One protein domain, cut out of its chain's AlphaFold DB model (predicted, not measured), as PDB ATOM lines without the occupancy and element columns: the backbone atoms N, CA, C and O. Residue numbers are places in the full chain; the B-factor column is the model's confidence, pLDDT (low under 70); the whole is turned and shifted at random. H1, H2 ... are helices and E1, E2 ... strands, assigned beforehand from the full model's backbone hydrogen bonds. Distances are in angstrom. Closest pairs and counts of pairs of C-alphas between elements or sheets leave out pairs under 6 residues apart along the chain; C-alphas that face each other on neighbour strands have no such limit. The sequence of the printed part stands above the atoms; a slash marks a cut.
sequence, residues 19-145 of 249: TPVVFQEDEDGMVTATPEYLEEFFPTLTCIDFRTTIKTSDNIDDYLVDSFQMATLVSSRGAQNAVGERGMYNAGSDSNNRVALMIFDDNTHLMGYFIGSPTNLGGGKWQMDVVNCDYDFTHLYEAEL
ATOM      1  N   THR A  19      98.765  39.540  15.800       97.69
ATOM      2  CA  THR A  19      98.323  38.461  14.918       97.69
ATOM      3  C   THR A  19      96.882  38.757  14.489       97.69
ATOM      4  O   THR A  19      95.996  38.775  15.344       97.69
ATOM      5  N   PRO A  20      96.615  39.028  13.199       97.50
ATOM      6  CA  PRO A  20      95.258  39.292  12.735       97.50
ATOM      7  C   PRO A  20      94.451  37.992  12.712       97.50
ATOM      8  O   PRO A  20      94.815  37.041  12.016       97.50
ATOM      9  N   VAL A  21      93.335  37.971  13.434       97.62
ATOM     10  CA  VAL A  21      92.384  36.853  13.466       97.62
ATOM     11  C   VAL A  21      91.056  37.331  12.891       97.62
ATOM     12  O   VAL A  21      90.568  38.396  13.268       97.62
ATOM     13  N   VAL A  22      90.474  36.573  11.959       96.75
ATOM     14  CA  VAL A  22      89.241  36.962  11.259       96.75
ATOM     15  C   VAL A  22      88.125  35.990  11.592       96.75
ATOM     16  O   VAL A  22      88.126  34.855  11.134       96.75
ATOM     17  N   PHE A  23      87.127  36.472  12.316       94.81
ATOM     18  CA  PHE A  23      85.941  35.701  12.646       94.81
ATOM     19  C   PHE A  23      84.822  35.943  11.631       94.81
ATOM     20  O   PHE A  23      84.729  37.013  11.022       94.81
ATOM     21  N   GLN A  24      83.964  34.941  11.470       94.12
ATOM     22  CA  GLN A  24      82.782  34.985  10.616       94.12
ATOM     23  C   GLN A  24      81.533  35.033  11.500       94.12
ATOM     24  O   GLN A  24      81.421  34.240  12.433       94.12
ATOM     25  N   GLU A  25      80.615  35.953  11.207       91.88
ATOM     26  CA  GLU A  25      79.290  35.969  11.830       91.88
ATOM     27  C   GLU A  25      78.427  34.818  11.298       91.88
ATOM     28  O   GLU A  25      78.523  34.457  10.117       91.88
ATOM     29  N   ASP A  26      77.602  34.243  12.170       90.75
ATOM     30  CA  ASP A  26      76.582  33.266  11.798       90.75
ATOM     31  C   ASP A  26      75.281  33.932  11.308       90.75
ATOM     32  O   ASP A  26      75.194  35.151  11.144       90.75
ATOM     33  N   GLU A  27      74.261  33.118  11.023       88.69
ATOM     34  CA  GLU A  27      72.972  33.582  10.490       88.69
ATOM     35  C   GLU A  27      72.220  34.526  11.446       88.69
ATOM     36  O   GLU A  27      71.413  35.337  10.987       88.69
ATOM     37  N   ASP A  28      72.527  34.470  12.745       86.19
ATOM     38  CA  ASP A  28      71.949  35.320  13.788       86.19
ATOM     39  C   ASP A  28      72.801  36.581  14.052       86.19
ATOM     40  O   ASP A  28      72.500  37.385  14.943       86.19
ATOM     41  N   GLY A  29      73.870  36.782  13.269       86.81
ATOM     42  CA  GLY A  29      74.816  37.883  13.430       86.81
ATOM     43  C   GLY A  29      75.730  37.715  14.644       86.81
ATOM     44  O   GLY A  29      76.291  38.700  15.132       86.81
ATOM     45  N   MET A  30      75.874  36.498  15.169       89.38
ATOM     46  CA  MET A  30      76.756  36.208  16.293       89.38
ATOM     47  C   MET A  30      78.151  35.859  15.796       89.38
ATOM     48  O   MET A  30      78.342  35.074  14.870       89.38
ATOM     49  N   VAL A  31      79.156  36.415  16.461       90.75
ATOM     50  CA  VAL A  31      80.555  36.050  16.271       90.75
ATOM     51  C   VAL A  31      80.995  35.230  17.472       90.75
ATOM     52  O   VAL A  31      80.967  35.706  18.608       90.75
ATOM     53  N   THR A  32      81.423  33.999  17.205       91.00
ATOM     54  CA  THR A  32      81.875  33.049  18.224       91.00
ATOM     55  C   THR A  32      83.379  32.840  18.110       91.00
ATOM     56  O   THR A  32      83.888  32.569  17.022       91.00
ATOM     57  N   ALA A  33      84.083  32.931  19.237       91.19
ATOM     58  CA  ALA A  33      85.465  32.486  19.352       91.19
ATOM     59  C   ALA A  33      85.487  31.137  20.071       91.19
ATOM     60  O   ALA A  33      84.889  30.993  21.140       91.19
ATOM     61  N   THR A  34      86.173  30.158  19.484       91.44
ATOM     62  CA  THR A  34      86.389  28.851  20.110       91.44
ATOM     63  C   THR A  34      87.884  28.568  20.240       91.44
ATOM     64  O   THR A  34      88.660  29.056  19.406       91.44
ATOM     65  N   PRO A  35      88.298  27.787  21.255       91.25
ATOM     66  CA  PRO A  35      89.673  27.312  21.371       91.25
ATOM     67  C   PRO A  35      90.167  26.642  20.083       91.25
ATOM     68  O   PRO A  35      91.217  27.009  19.572       91.25
ATOM     69  N   GLU A  36      89.364  25.759  19.478       92.00
ATOM     70  CA  GLU A  36      89.770  24.964  18.308       92.00
ATOM     71  C   GLU A  36      90.091  25.829  17.086       92.00
ATOM     72  O   GLU A  36      91.002  25.518  16.324       92.00
ATOM     73  N   TYR A  37      89.351  26.925  16.886       93.12
ATOM     74  CA  TYR A  37      89.646  27.860  15.802       93.12
ATOM     75  C   TYR A  37      90.913  28.675  16.091       93.12
ATOM     76  O   TYR A  37      91.730  28.916  15.203       93.12
ATOM     77  N   LEU A  38      91.092  29.106  17.341       94.69
ATOM     78  CA  LEU A  38      92.237  29.921  17.733       94.69
ATOM     79  C   LEU A  38      93.546  29.123  17.794       94.69
ATOM     80  O   LEU A  38      94.606  29.722  17.617       94.69
ATOM     81  N   GLU A  39      93.496  27.798  17.952       94.44
ATOM     82  CA  GLU A  39      94.668  26.909  17.918       94.44
ATOM     83  C   GLU A  39      95.424  26.990  16.581       94.44
ATOM     84  O   GLU A  39      96.643  26.810  16.546       94.44
ATOM     85  N   GLU A  40      94.739  27.339  15.482       95.44
ATOM     86  CA  GLU A  40      95.371  27.582  14.177       95.44
ATOM     87  C   GLU A  40      96.385  28.743  14.219       95.44
ATOM     88  O   GLU A  40      97.350  28.764  13.449       95.44
ATOM     89  N   PHE A  41      96.178  29.701  15.127       96.31
ATOM     90  CA  PHE A  41      96.997  30.903  15.301       96.31
ATOM     91  C   PHE A  41      97.884  30.827  16.550       96.31
ATOM     92  O   PHE A  41      99.010  31.331  16.536       96.31
ATOM     93  N   PHE A  42      97.394  30.178  17.609       95.94
ATOM     94  CA  PHE A  42      98.021  30.071  18.926       95.94
ATOM     95  C   PHE A  42      98.089  28.597  19.365       95.94
ATOM     96  O   PHE A  42      97.303  28.164  20.202       95.94
ATOM     97  N   PRO A  43      99.035  27.797  18.834       94.62
ATOM     98  CA  PRO A  43      99.020  26.335  18.992       94.62
ATOM     99  C   PRO A  43      99.218  25.813  20.422       94.62
ATOM    100  O   PRO A  43      99.103  24.612  20.649       94.62
ATOM    101  N   THR A  44      99.606  26.679  21.358       95.06
ATOM    102  CA  THR A  44      99.814  26.337  22.771       95.06
ATOM    103  C   THR A  44      98.660  26.774  23.662       95.06
ATOM    104  O   THR A  44      98.737  26.535  24.863       95.06
ATOM    105  N   LEU A  45      97.618  27.410  23.111       94.50
ATOM    106  CA  LEU A  45      96.482  27.851  23.914       94.50
ATOM    107  C   LEU A  45      95.820  26.658  24.611       94.50
ATOM    108  O   LEU A  45      95.737  25.559  24.067       94.50
ATOM    109  N   THR A  46      95.322  26.898  25.816       92.44
ATOM    110  CA  THR A  46      94.577  25.927  26.620       92.44
ATOM    111  C   THR A  46      93.136  26.369  26.823       92.44
ATOM    112  O   THR A  46      92.225  25.542  26.794       92.44
ATOM    113  N   CYS A  47      92.900  27.669  26.995       92.44
ATOM    114  CA  CYS A  47      91.562  28.223  27.143       92.44
ATOM    115  C   CYS A  47      91.493  29.681  26.681       92.44
ATOM    116  O   CYS A  47      92.509  30.333  26.423       92.44
ATOM    117  N   ILE A  48      90.264  30.180  26.562       94.44
ATOM    118  CA  ILE A  48      89.982  31.556  26.166       94.44
ATOM    119  C   ILE A  48      88.910  32.163  27.065       94.44
ATOM    120  O   ILE A  48      88.060  31.462  27.609       94.44
ATOM    121  N   ASP A  49      88.911  33.485  27.139       93.38
ATOM    122  CA  ASP A  49      87.769  34.272  27.588       93.38
ATOM    123  C   ASP A  49      87.401  35.242  26.473       93.38
ATOM    124  O   ASP A  49      88.266  35.958  25.963       93.38
ATOM    125  N   PHE A  50      86.134  35.252  26.063       92.69
ATOM    126  CA  PHE A  50      85.678  36.185  25.046       92.69
ATOM    127  C   PHE A  50      84.299  36.757  25.357       92.69
ATOM    128  O   PHE A  50      83.304  36.036  25.440       92.69
ATOM    129  N   ARG A  51      84.242  38.082  25.512       88.25
ATOM    130  CA  ARG A  51      83.041  38.791  25.961       88.25
ATOM    131  C   ARG A  51      82.940  40.206  25.407       88.25
ATOM    132  O   ARG A  51      83.926  40.812  24.986       88.25
ATOM    133  N   THR A  52      81.734  40.763  25.463       88.19
ATOM    134  CA  THR A  52      81.539  42.212  25.325       88.19
ATOM    135  C   THR A  52      82.031  42.924  26.582       88.19
ATOM    136  O   THR A  52      81.994  42.377  27.683       88.19
ATOM    137  N   THR A  53      82.528  44.148  26.431       85.69
ATOM    138  CA  THR A  53      82.988  44.953  27.562       85.69
ATOM    139  C   THR A  53      82.719  46.429  27.323       85.69
ATOM    140  O   THR A  53      82.938  46.953  26.234       85.69
ATOM    141  N   ILE A  54      82.282  47.123  28.371       83.81
ATOM    142  CA  ILE A  54      82.188  48.587  28.389       83.81
ATOM    143  C   ILE A  54      83.447  49.234  28.990       83.81
ATOM    144  O   ILE A  54      83.551  50.460  29.016       83.81
ATOM    145  N   LYS A  55      84.410  48.433  29.476       85.50
ATOM    146  CA  LYS A  55      85.631  48.934  30.116       85.50
ATOM    147  C   LYS A  55      86.551  49.594  29.096       85.50
ATOM    148  O   LYS A  55      86.903  49.006  28.067       85.50
ATOM    149  N   THR A  56      87.015  50.792  29.433       86.25
ATOM    150  CA  THR A  56      88.006  51.565  28.670       86.25
ATOM    151  C   THR A  56      89.339  51.672  29.414       86.25
ATOM    152  O   THR A  56      89.993  52.708  29.331       86.25
ATOM    153  N   SER A  57      89.705  50.637  30.173       89.06
ATOM    154  CA  SER A  57      90.962  50.610  30.917       89.06
ATOM    155  C   SER A  57      92.160  50.404  29.989       89.06
ATOM    156  O   SER A  57      92.059  49.742  28.951       89.06
ATOM    157  N   ASP A  58      93.288  50.993  30.364       89.75
ATOM    158  CA  ASP A  58      94.608  50.753  29.789       89.75
ATOM    159  C   ASP A  58      95.456  49.791  30.640       89.75
ATOM    160  O   ASP A  58      96.627  49.583  30.319       89.75
ATOM    161  N   ASN A  59      94.861  49.171  31.665       93.25
ATOM    162  CA  ASN A  59      95.454  48.110  32.471       93.25
ATOM    163  C   ASN A  59      94.852  46.746  32.102       93.25
ATOM    164  O   ASN A  59      93.633  46.591  32.054       93.25
ATOM    165  N   ILE A  60      95.708  45.755  31.843       94.69
ATOM    166  CA  ILE A  60      95.279  44.386  31.529       94.69
ATOM    167  C   ILE A  60      94.636  43.683  32.729       94.69
ATOM    168  O   ILE A  60      93.714  42.888  32.543       94.69
ATOM    169  N   ASP A  61      95.055  44.021  33.948       95.19
ATOM    170  CA  ASP A  61      94.553  43.399  35.173       95.19
ATOM    171  C   ASP A  61      93.050  43.637  35.337       95.19
ATOM    172  O   ASP A  61      92.319  42.712  35.675       95.19
ATOM    173  N   ASP A  62      92.558  44.821  34.952       92.31
ATOM    174  CA  ASP A  62      91.132  45.174  34.999       92.31
ATOM    175  C   ASP A  62      90.253  44.278  34.112       92.31
ATOM    176  O   ASP A  62      89.040  44.186  34.326       92.31
ATOM    177  N   TYR A  63      90.844  43.652  33.091       93.19
ATOM    178  CA  TYR A  63      90.177  42.680  32.227       93.19
ATOM    179  C   TYR A  63      90.371  41.248  32.732       93.19
ATOM    180  O   TYR A  63      89.461  40.431  32.578       93.19
ATOM    181  N   LEU A  64      91.516  40.942  33.344       95.38
ATOM    182  CA  LEU A  64      91.803  39.626  33.911       95.38
ATOM    183  C   LEU A  64      90.922  39.323  35.124       95.38
ATOM    184  O   LEU A  64      90.356  38.234  35.171       95.38
ATOM    185  N   VAL A  65      90.738  40.271  36.047       94.19
ATOM    186  CA  VAL A  65      89.884  40.074  37.239       94.19
ATOM    187  C   VAL A  65      88.421  39.787  36.886       94.19
ATOM    188  O   VAL A  65      87.761  38.978  37.522       94.19
ATOM    189  N   ASP A  66      87.939  40.356  35.781       90.19
ATOM    190  CA  ASP A  66      86.589  40.130  35.250       90.19
ATOM    191  C   ASP A  66      86.453  38.817  34.451       90.19
ATOM    192  O   ASP A  66      85.385  38.526  33.908       90.19
ATOM    193  N   SER A  67      87.542  38.074  34.246       92.94
ATOM    194  CA  SER A  67      87.537  36.911  33.360       92.94
ATOM    195  C   SER A  67      86.919  35.675  34.002       92.94
ATOM    196  O   SER A  67      87.067  35.409  35.194       92.94
ATOM    197  N   PHE A  68      86.283  34.853  33.175       92.25
ATOM    198  CA  PHE A  68      85.847  33.515  33.535       92.25
ATOM    199  C   PHE A  68      87.030  32.624  33.949       92.25
ATOM    200  O   PHE A  68      86.881  31.784  34.838       92.25
ATOM    201  N   GLN A  69      88.217  32.843  33.369       94.75
ATOM    202  CA  GLN A  69      89.452  32.183  33.798       94.75
ATOM    203  C   GLN A  69      89.790  32.537  35.251       94.75
ATOM    204  O   GLN A  69      89.947  31.629  36.063       94.75
ATOM    205  N   MET A  70      89.827  33.823  35.612       96.44
ATOM    206  CA  MET A  70      90.061  34.247  36.998       96.44
ATOM    207  C   MET A  70      88.992  33.694  37.939       96.44
ATOM    208  O   MET A  70      89.325  33.132  38.978       96.44
ATOM    209  N   ALA A  71      87.720  33.755  37.544       95.38
ATOM    210  CA  ALA A  71      86.632  33.203  38.341       95.38
ATOM    211  C   ALA A  71      86.771  31.700  38.590       95.38
ATOM    212  O   ALA A  71      86.568  31.231  39.709       95.38
ATOM    213  N   THR A  72      87.175  30.946  37.570       94.56
ATOM    214  CA  THR A  72      87.423  29.508  37.698       94.56
ATOM    215  C   THR A  72      88.629  29.233  38.593       94.56
ATOM    216  O   THR A  72      88.559  28.361  39.461       94.56
ATOM    217  N   LEU A  73      89.724  29.982  38.437       96.06
ATOM    218  CA  LEU A  73      90.913  29.833  39.276       96.06
ATOM    219  C   LEU A  73      90.609  30.138  40.740       96.06
ATOM    220  O   LEU A  73      90.944  29.329  41.598       96.06
ATOM    221  N   VAL A  74      89.968  31.269  41.038       96.75
ATOM    222  CA  VAL A  74      89.709  31.688  42.420       96.75
ATOM    223  C   VAL A  74      88.731  30.733  43.101       96.75
ATOM    224  O   VAL A  74      89.070  30.177  44.147       96.75
ATOM    225  N   SER A  75      87.581  30.433  42.484       93.12
ATOM    226  CA  SER A  75      86.605  29.503  43.072       93.12
ATOM    227  C   SER A  75      87.180  28.091  43.262       93.12
ATOM    228  O   SER A  75      86.908  27.426  44.265       93.12
ATOM    229  N   SER A  76      88.036  27.624  42.345       92.62
ATOM    230  CA  SER A  76      88.669  26.299  42.441       92.62
ATOM    231  C   SER A  76      89.995  26.276  43.206       92.62
ATOM    232  O   SER A  76      90.593  25.204  43.335       92.62
ATOM    233  N   ARG A  77      90.482  27.420  43.708       94.38
ATOM    234  CA  ARG A  77      91.811  27.567  44.340       94.38
ATOM    235  C   ARG A  77      92.949  27.060  43.444       94.38
ATOM    236  O   ARG A  77      93.868  26.372  43.891       94.38
ATOM    237  N   GLY A  78      92.843  27.354  42.151       92.50
ATOM    238  CA  GLY A  78      93.805  26.995  41.111       92.50
ATOM    239  C   GLY A  78      93.744  25.532  40.666       92.50
ATOM    240  O   GLY A  78      94.583  25.107  39.872       92.50
ATOM    241  N   ALA A  79      92.780  24.745  41.158       90.12
ATOM    242  CA  ALA A  79      92.639  23.338  40.788       90.12
ATOM    243  C   ALA A  79      92.032  23.133  39.389       90.12
ATOM    244  O   ALA A  79      92.156  22.045  38.824       90.12
ATOM    245  N   GLN A  80      91.351  24.145  38.849       87.75
ATOM    246  CA  GLN A  80      90.684  24.115  37.548       87.75
ATOM    247  C   GLN A  80      91.011  25.370  36.737       87.75
ATOM    248  O   GLN A  80      91.396  26.400  37.281       87.75
ATOM    249  N   ASN A  81      90.810  25.274  35.427       84.00
ATOM    250  CA  ASN A  81      90.887  26.370  34.469       84.00
ATOM    251  C   ASN A  81      89.637  26.381  33.578       84.00
ATOM    252  O   ASN A  81      88.835  25.446  33.600       84.00
ATOM    253  N   ALA A  82      89.479  27.432  32.779       84.38
ATOM    254  CA  ALA A  82      88.345  27.660  31.886       84.38
ATOM    255  C   ALA A  82      88.383  26.818  30.590       84.38
ATOM    256  O   ALA A  82      87.881  27.240  29.545       84.38
ATOM    257  N   VAL A  83      89.015  25.639  30.606       78.88
ATOM    258  CA  VAL A  83      89.142  24.785  29.412       78.88
ATOM    259  C   VAL A  83      87.767  24.376  28.880       78.88
ATOM    260  O   VAL A  83      86.900  23.917  29.623       78.88
ATOM    261  N   GLY A  84      87.603  24.476  27.558       64.81
ATOM    262  CA  GLY A  84      86.389  24.069  26.845       64.81
ATOM    263  C   GLY A  84      85.295  25.136  26.783       64.81
ATOM    264  O   GLY A  84      84.244  24.885  26.189       64.81
ATOM    265  N   GLU A  85      85.528  26.319  27.352       74.06
ATOM    266  CA  GLU A  85      84.612  27.443  27.204       74.06
ATOM    267  C   GLU A  85      84.776  28.144  25.855       74.06
ATOM    268  O   GLU A  85      85.858  28.227  25.268       74.06
ATOM    269  N   ARG A  86      83.654  28.668  25.363       74.19
ATOM    270  CA  ARG A  86      83.586  29.514  24.171       74.19
ATOM    271  C   ARG A  86      82.988  30.850  24.564       74.19
ATOM    272  O   ARG A  86      82.073  30.901  25.385       74.19
ATOM    273  N   GLY A  87      83.438  31.914  23.919       77.69
ATOM    274  CA  GLY A  87      82.808  33.219  24.064       77.69
ATOM    275  C   GLY A  87      82.125  33.657  22.781       77.69
ATOM    276  O   GLY A  87      82.433  33.178  21.686       77.69
ATOM    277  N   MET A  88      81.173  34.572  22.914       79.38
ATOM    278  CA  MET A  88      80.402  35.082  21.788       79.38
ATOM    279  C   MET A  88      80.022  36.543  22.004       79.38
ATOM    280  O   MET A  88      79.810  36.985  23.134       79.38
ATOM    281  N   TYR A  89      79.885  37.287  20.911       83.19
ATOM    282  CA  TYR A  89      79.223  38.588  20.920       83.19
ATOM    283  C   TYR A  89      78.321  38.740  19.699       83.19
ATOM    284  O   TYR A  89      78.566  38.141  18.653       83.19
ATOM    285  N   ASN A  90      77.275  39.551  19.837       80.56
ATOM    286  CA  ASN A  90      76.422  39.913  18.714       80.56
ATOM    287  C   ASN A  90      77.071  41.063  17.932       80.56
ATOM    288  O   ASN A  90      77.354  42.122  18.499       80.56
ATOM    289  N   ALA A  91      77.313  40.854  16.643       73.44
ATOM    290  CA  ALA A  91      77.919  41.833  15.748       73.44
ATOM    291  C   ALA A  91      76.909  42.832  15.140       73.44
ATOM    292  O   ALA A  91      77.313  43.716  14.384       73.44
ATOM    293  N   GLY A  92      75.615  42.692  15.460       65.12
ATOM    294  CA  GLY A  92      74.493  43.506  14.984       65.12
ATOM    295  C   GLY A  92      74.664  45.020  15.172       65.12
ATOM    296  O   GLY A  92      75.609  45.471  15.801       65.12
ATOM    297  N   SER A  93      73.721  45.792  14.605       49.28
ATOM    298  CA  SER A  93      73.775  47.192  14.102       49.28
ATOM    299  C   SER A  93      74.623  48.283  14.786       49.28
ATOM    300  O   SER A  93      74.770  49.355  14.197       49.28
ATOM    301  N   ASP A  94      75.171  48.068  15.975       53.06
ATOM    302  CA  ASP A  94      76.093  48.983  16.639       53.06
ATOM    303  C   ASP A  94      77.550  48.579  16.350       53.06
ATOM    304  O   ASP A  94      78.159  47.745  17.019       53.06
ATOM    305  N   SER A  95      78.156  49.230  15.354       52.38
ATOM    306  CA  SER A  95      79.569  49.060  14.970       52.38
ATOM    307  C   SER A  95      80.579  49.462  16.060       52.38
ATOM    308  O   SER A  95      81.782  49.467  15.812       52.38
ATOM    309  N   ASN A  96      80.097  49.846  17.246       62.31
ATOM    310  CA  ASN A  96      80.885  50.311  18.383       62.31
ATOM    311  C   ASN A  96      81.001  49.271  19.506       62.31
ATOM    312  O   ASN A  96      81.556  49.596  20.556       62.31
ATOM    313  N   ASN A  97      80.520  48.037  19.310       77.81
ATOM    314  CA  ASN A  97      80.705  46.975  20.298       77.81
ATOM    315  C   ASN A  97      82.198  46.788  20.593       77.81
ATOM    316  O   ASN A  97      82.997  46.467  19.712       77.81
ATOM    317  N   ARG A  98      82.576  47.040  21.847       89.31
ATOM    318  CA  ARG A  98      83.914  46.777  22.363       89.31
ATOM    319  C   ARG A  98      83.901  45.394  22.999       89.31
ATOM    320  O   ARG A  98      82.983  45.038  23.737       89.31
ATOM    321  N   VAL A  99      84.911  44.605  22.675       92.50
ATOM    322  CA  VAL A  99      85.064  43.231  23.150       92.50
ATOM    323  C   VAL A  99      86.419  43.068  23.820       92.50
ATOM    324  O   VAL A  99      87.348  43.832  23.549       92.50
ATOM    325  N   ALA A 100      86.503  42.077  24.699       94.44
ATOM    326  CA  ALA A 100      87.740  41.577  25.270       94.44
ATOM    327  C   ALA A 100      87.849  40.092  24.913       94.44
ATOM    328  O   ALA A 100      86.996  39.303  25.313       94.44
ATOM    329  N   LEU A 101      88.867  39.744  24.132       95.88
ATOM    330  CA  LEU A 101      89.333  38.382  23.895       95.88
ATOM    331  C   LEU A 101      90.637  38.210  24.668       95.88
ATOM    332  O   LEU A 101      91.551  39.013  24.491       95.88
ATOM    333  N   MET A 102      90.733  37.178  25.490       96.19
ATOM    334  CA  MET A 102      91.941  36.788  26.211       96.19
ATOM    335  C   MET A 102      92.240  35.323  25.922       96.19
ATOM    336  O   MET A 102      91.327  34.500  25.860       96.19
ATOM    337  N   ILE A 103      93.516  35.020  25.710       96.56
ATOM    338  CA  ILE A 103      94.014  33.708  25.312       96.56
ATOM    339  C   ILE A 103      95.080  33.291  26.318       96.56
ATOM    340  O   ILE A 103      96.050  34.022  26.543       96.56
ATOM    341  N   PHE A 104      94.899  32.110  26.892       96.50
ATOM    342  CA  PHE A 104      95.755  31.557  27.934       96.50
ATOM    343  C   PHE A 104      96.374  30.254  27.438       96.50
ATOM    344  O   PHE A 104      95.703  29.476  26.761       96.50
ATOM    345  N   ASP A 105      97.630  30.000  27.780       95.25
ATOM    346  CA  ASP A 105      98.331  28.722  27.569       95.25
ATOM    347  C   ASP A 105      98.673  28.011  28.890       95.25
ATOM    348  O   ASP A 105      99.040  26.839  28.880       95.25
ATOM    349  N   ASP A 106      98.468  28.673  30.028       94.00
ATOM    350  CA  ASP A 106      98.562  28.093  31.367       94.00
ATOM    351  C   ASP A 106      97.560  28.775  32.314       94.00
ATOM    352  O   ASP A 106      96.928  29.775  31.969       94.00
ATOM    353  N   ASN A 107      97.413  28.245  33.527       93.94
ATOM    354  CA  ASN A 107      96.472  28.735  34.527       93.94
ATOM    355  C   ASN A 107      96.635  30.234  34.802       93.94
ATOM    356  O   ASN A 107      95.635  30.940  34.849       93.94
ATOM    357  N   THR A 108      97.866  30.718  34.959       96.00
ATOM    358  CA  THR A 108      98.168  32.116  35.307       96.00
ATOM    359  C   THR A 108      99.016  32.830  34.256       96.00
ATOM    360  O   THR A 108      99.677  33.822  34.563       96.00
ATOM    361  N   HIS A 109      98.981  32.362  33.005       96.62
ATOM    362  CA  HIS A 109      99.728  32.975  31.912       96.62
ATOM    363  C   HIS A 109      98.815  33.401  30.755       96.62
ATOM    364  O   HIS A 109      98.095  32.594  30.164       96.62
ATOM    365  N   LEU A 110      98.829  34.701  30.451       97.44
ATOM    366  CA  LEU A 110      98.125  35.307  29.324       97.44
ATOM    367  C   LEU A 110      99.094  35.428  28.143       97.44
ATOM    368  O   LEU A 110     100.027  36.235  28.166       97.44
ATOM    369  N   MET A 111      98.832  34.664  27.084       97.00
ATOM    370  CA  MET A 111      99.680  34.624  25.888       97.00
ATOM    371  C   MET A 111      99.216  35.568  24.770       97.00
ATOM    372  O   MET A 111      99.954  35.857  23.822       97.00
ATOM    373  N   GLY A 112      97.974  36.047  24.842       97.19
ATOM    374  CA  GLY A 112      97.480  37.032  23.896       97.19
ATOM    375  C   GLY A 112      96.140  37.633  24.277       97.19
ATOM    376  O   GLY A 112      95.353  37.034  25.007       97.19
ATOM    377  N   TYR A 113      95.870  38.829  23.765       97.38
ATOM    378  CA  TYR A 113      94.597  39.500  23.990       97.38
ATOM    379  C   TYR A 113      94.202  40.420  22.831       97.38
ATOM    380  O   TYR A 113      95.039  40.933  22.089       97.38
ATOM    381  N   PHE A 114      92.909  40.689  22.705       96.75
ATOM    382  CA  PHE A 114      92.371  41.796  21.926       96.75
ATOM    383  C   PHE A 114      91.351  42.541  22.778       96.75
ATOM    384  O   PHE A 114      90.394  41.946  23.264       96.75
ATOM    385  N   ILE A 115      91.540  43.849  22.941       95.50
ATOM    386  CA  ILE A 115      90.598  44.713  23.652       95.50
ATOM    387  C   ILE A 115      90.295  45.908  22.756       95.50
ATOM    388  O   ILE A 115      91.142  46.776  22.533       95.50
ATOM    389  N   GLY A 116      89.074  45.979  22.242       93.44
ATOM    390  CA  GLY A 116      88.747  46.988  21.244       93.44
ATOM    391  C   GLY A 116      87.462  46.712  20.496       93.44
ATOM    392  O   GLY A 116      86.735  45.770  20.800       93.44
ATOM    393  N   SER A 117      87.185  47.563  19.514       92.50
ATOM    394  CA  SER A 117      86.118  47.331  18.545       92.50
ATOM    395  C   SER A 117      86.681  46.515  17.379       92.50
ATOM    396  O   SER A 117      87.667  46.954  16.777       92.50
ATOM    397  N   PRO A 118      86.112  45.339  17.059       93.31
ATOM    398  CA  PRO A 118      86.547  44.545  15.915       93.31
ATOM    399  C   PRO A 118      86.406  45.324  14.602       93.31
ATOM    400  O   PRO A 118      85.471  46.104  14.415       93.31
ATOM    401  N   THR A 119      87.327  45.104  13.664       93.31
ATOM    402  CA  THR A 119      87.304  45.780  12.360       93.31
ATOM    403  C   THR A 119      86.378  45.038  11.401       93.31
ATOM    404  O   THR A 119      86.620  43.876  11.080       93.31
ATOM    405  N   ASN A 120      85.335  45.709  10.907       92.25
ATOM    406  CA  ASN A 120      84.432  45.146   9.903       92.25
ATOM    407  C   ASN A 120      85.128  45.075   8.531       92.25
ATOM    408  O   ASN A 120      85.482  46.106   7.953       92.25
ATOM    409  N   LEU A 121      85.309  43.864   8.002       93.44
ATOM    410  CA  LEU A 121      85.910  43.612   6.686       93.44
ATOM    411  C   LEU A 121      84.868  43.459   5.560       93.44
ATOM    412  O   LEU A 121      85.231  43.260   4.398       93.44
ATOM    413  N   GLY A 122      83.578  43.547   5.884       90.44
ATOM    414  CA  GLY A 122      82.458  43.260   4.994       90.44
ATOM    415  C   GLY A 122      82.149  41.763   4.875       90.44
ATOM    416  O   GLY A 122      82.961  40.902   5.210       90.44
ATOM    417  N   GLY A 123      80.943  41.438   4.397       90.12
ATOM    418  CA  GLY A 123      80.504  40.046   4.216       90.12
ATOM    419  C   GLY A 123      80.420  39.244   5.521       90.12
ATOM    420  O   GLY A 123      80.726  38.053   5.518       90.12
ATOM    421  N   GLY A 124      80.080  39.911   6.627       90.19
ATOM    422  CA  GLY A 124      79.975  39.300   7.952       90.19
ATOM    423  C   GLY A 124      81.312  38.923   8.595       90.19
ATOM    424  O   GLY A 124      81.353  38.092   9.497       90.19
ATOM    425  N   LYS A 125      82.423  39.488   8.110       94.06
ATOM    426  CA  LYS A 125      83.769  39.208   8.621       94.06
ATOM    427  C   LYS A 125      84.258  40.308   9.545       94.06
ATOM    428  O   LYS A 125      84.206  41.490   9.198       94.06
ATOM    429  N   TRP A 126      84.825  39.892  10.668       94.12
ATOM    430  CA  TRP A 126      85.279  40.774  11.734       94.12
ATOM    431  C   TRP A 126      86.708  40.421  12.134       94.12
ATOM    432  O   TRP A 126      86.982  39.295  12.541       94.12
ATOM    433  N   GLN A 127      87.625  41.379  12.004       95.62
ATOM    434  CA  GLN A 127      89.032  41.195  12.347       95.62
ATOM    435  C   GLN A 127      89.339  41.712  13.750       95.62
ATOM    436  O   GLN A 127      88.941  42.818  14.122       95.62
ATOM    437  N   MET A 128      90.109  40.926  14.493       96.12
ATOM    438  CA  MET A 128      90.713  41.291  15.766       96.12
ATOM    439  C   MET A 128      92.226  41.142  15.642       96.12
ATOM    440  O   MET A 128      92.726  40.063  15.332       96.12
ATOM    441  N   ASP A 129      92.952  42.232  15.872       97.44
ATOM    442  CA  ASP A 129      94.414  42.225  15.885       97.44
ATOM    443  C   ASP A 129      94.888  41.825  17.281       97.44
ATOM    444  O   ASP A 129      95.115  42.673  18.145       97.44
ATOM    445  N   VAL A 130      94.978  40.516  17.515       98.00
ATOM    446  CA  VAL A 130      95.354  39.954  18.814       98.00
ATOM    447  C   VAL A 130      96.812  40.288  19.098       98.00
ATOM    448  O   VAL A 130      97.698  39.926  18.329       98.00
ATOM    449  N   VAL A 131      97.070  40.991  20.194       98.06
ATOM    450  CA  VAL A 131      98.414  41.282  20.683       98.06
ATOM    451  C   VAL A 131      98.939  40.036  21.380       98.06
ATOM    452  O   VAL A 131      98.372  39.607  22.378       98.06
ATOM    453  N   ASN A 132     100.023  39.462  20.868       96.69
ATOM    454  CA  ASN A 132     100.730  38.360  21.511       96.69
ATOM    455  C   ASN A 132     101.549  38.924  22.674       96.69
ATOM    456  O   ASN A 132     102.336  39.847  22.463       96.69
ATOM    457  N   CYS A 133     101.425  38.349  23.862       95.06
ATOM    458  CA  CYS A 133     102.126  38.793  25.061       95.06
ATOM    459  C   CYS A 133     102.707  37.613  25.847       95.06
ATOM    460  O   CYS A 133     102.425  36.457  25.559       95.06
ATOM    461  N   ASP A 134     103.566  37.940  26.804       95.44
ATOM    462  CA  ASP A 134     104.153  37.028  27.785       95.44
ATOM    463  C   ASP A 134     103.860  37.669  29.145       95.44
ATOM    464  O   ASP A 134     104.579  38.577  29.579       95.44
ATOM    465  N   TYR A 135     102.681  37.368  29.697       96.69
ATOM    466  CA  TYR A 135     102.148  38.035  30.885       96.69
ATOM    467  C   TYR A 135     101.729  37.019  31.946       96.69
ATOM    468  O   TYR A 135     100.681  36.381  31.852       96.69
ATOM    469  N   ASP A 136     102.565  36.898  32.974       96.62
ATOM    470  CA  ASP A 136     102.298  36.114  34.175       96.62
ATOM    471  C   ASP A 136     101.479  36.947  35.172       96.62
ATOM    472  O   ASP A 136     101.960  37.945  35.713       96.62
ATOM    473  N   PHE A 137     100.240  36.521  35.418       96.44
ATOM    474  CA  PHE A 137      99.319  37.160  36.356       96.44
ATOM    475  C   PHE A 137      99.169  36.379  37.671       96.44
ATOM    476  O   PHE A 137      98.199  36.580  38.403       96.44
ATOM    477  N   THR A 138     100.132  35.518  38.021       96.62
ATOM    478  CA  THR A 138     100.105  34.727  39.267       96.62
ATOM    479  C   THR A 138      99.901  35.606  40.499       96.62
ATOM    480  O   THR A 138      99.054  35.304  41.336       96.62
ATOM    481  N   HIS A 139     100.602  36.738  40.586       96.00
ATOM    482  CA  HIS A 139     100.453  37.666  41.710       96.00
ATOM    483  C   HIS A 139      99.062  38.306  41.797       96.00
ATOM    484  O   HIS A 139      98.565  38.525  42.901       96.00
ATOM    485  N   LEU A 140      98.431  38.595  40.654       96.69
ATOM    486  CA  LEU A 140      97.059  39.099  40.613       96.69
ATOM    487  C   LEU A 140      96.088  38.030  41.127       96.69
ATOM    488  O   LEU A 140      95.272  38.315  41.996       96.69
ATOM    489  N   TYR A 141      96.225  36.792  40.645       96.81
ATOM    490  CA  TYR A 141      95.423  35.659  41.113       96.81
ATOM    491  C   TYR A 141      95.556  35.436  42.629       96.81
ATOM    492  O   TYR A 141      94.547  35.303  43.317       96.81
ATOM    493  N   GLU A 142      96.777  35.427  43.169       96.94
ATOM    494  CA  GLU A 142      97.010  35.242  44.607       96.94
ATOM    495  C   GLU A 142      96.376  36.362  45.447       96.94
ATOM    496  O   GLU A 142      95.829  36.098  46.521       96.94
ATOM    497  N   ALA A 143      96.428  37.605  44.958       95.44
ATOM    498  CA  ALA A 143      95.805  38.747  45.617       95.44
ATOM    499  C   ALA A 143      94.271  38.650  45.605       95.44
ATOM    500  O   ALA A 143      93.645  38.820  46.654       95.44
ATOM    501  N   GLU A 144      93.677  38.328  44.453       95.88
ATOM    502  CA  GLU A 144      92.229  38.145  44.311       95.88
ATOM    503  C   GLU A 144      91.722  36.983  45.169       95.88
ATOM    504  O   GLU A 144      90.718  37.128  45.865       95.88
ATOM    505  N   LEU A 145      92.445  35.857  45.200       96.56
ATOM    506  CA  LEU A 145      92.107  34.721  46.057       96.56
ATOM    507  C   LEU A 145      92.109  35.116  47.539       96.56
ATOM    508  O   LEU A 145      91.154  34.819  48.254       96.56
TER     509      LEU A 145
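AT A GLANCE: This is residues 19 to 145 of the 249 residues of an uncharacterized protein of Flavonifractor sp. An91 (UniProt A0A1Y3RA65). A twisted sheet of six strands, E1, E3, E5, E6, E7 and E8, makes a small sandwich with the two-stranded sheet E2 and E4, which covers only part of it; E2 comes near the edge strand E1, and E4 near the edge strand E3. H3 and H4 make a corner at one end of the long axis, the turn of the hairpin E7 and E8 is at the opposite end, and the short H1 and H2 sit beside the large sheet. The printed part has 127 residues, with four named helices and eight named strands in the order E1 E2 H1 E3 H2 H3 E4 E5 E6 E7 E8 H4; the neighbour pairs are antiparallel and the class is mixed. It is compact, with a radius of gyration of the C-alphas of 14.3 A and spans of 43 by 29 by 24 A.

IN THESE COORDINATES: In the large sheet, E1 is residues 19 to 24, from C-alpha 19 at (98.323, 38.461, 14.918), and E3 is 47 to 52. E5, residues 99 to 106, is 21.9 A long; E6, 109 to 116, is 20.8 A; E7 is 119 to 122; and E8, 125 to 136, is 31.7 A. The small sheet has E2, residues 30 to 33, and E4, 87 to 90. The helices are H1, 35 to 38; H2, 61 to 64; H3, 68 to 76, 11.8 A long; and H4, 138 to 145, 10.5 A long, ending at C-alpha 145 at (92.107, 34.721, 46.057).

HOW THE PARTS SIT: E8 has three neighbours: E1 on one side (N 21 and O 128, 2.9 A), E6 (N 133 and O 111, 2.9 A) and E7 (N 119 and O 127, 2.8 A) on the other side. E6 bends by 56 degrees at residue 112, and E8 by 54 degrees at residue 133. E5 has E6 on one side, its hairpin partner (N 101 and O 114, 2.8 A), and E3 on the other side (N 102 and O 49, 2.8 A). E2 and E4 pair with N 31 and O 89 at 2.9 A. The parts of the two sheets that face each other are 7.8 A centre to centre, their best planes 14 degrees apart; the closest C-alphas of E3 and E4, those of Phe 50 and Gly 87, are 4.2 A apart. H1 is on the large sheet at a height of 6.8 A, over none of its strands. H2 only grazes that sheet with residues 63 to 64, and H3 with residues 68 to 70. H3 and H4 touch, the closest C-alphas being those of Val 74 and Leu 145 at 5.3 A, and run the same way at a steep tilt of 63 degrees. H4 is not on the sheet. In H3 and H4 every O i to N i+4 pair is within hydrogen-bond range; H1 and H2 are too short for such a pair.

THE WHOLE: The two C-alphas farthest apart are those of Gly 123 and Ala 143, at 44.2 A. The printed part has no cut, and no link is long. The mean pLDDT of the printed part is 90.7; residue 84 and residues 92 to 96 are under 70.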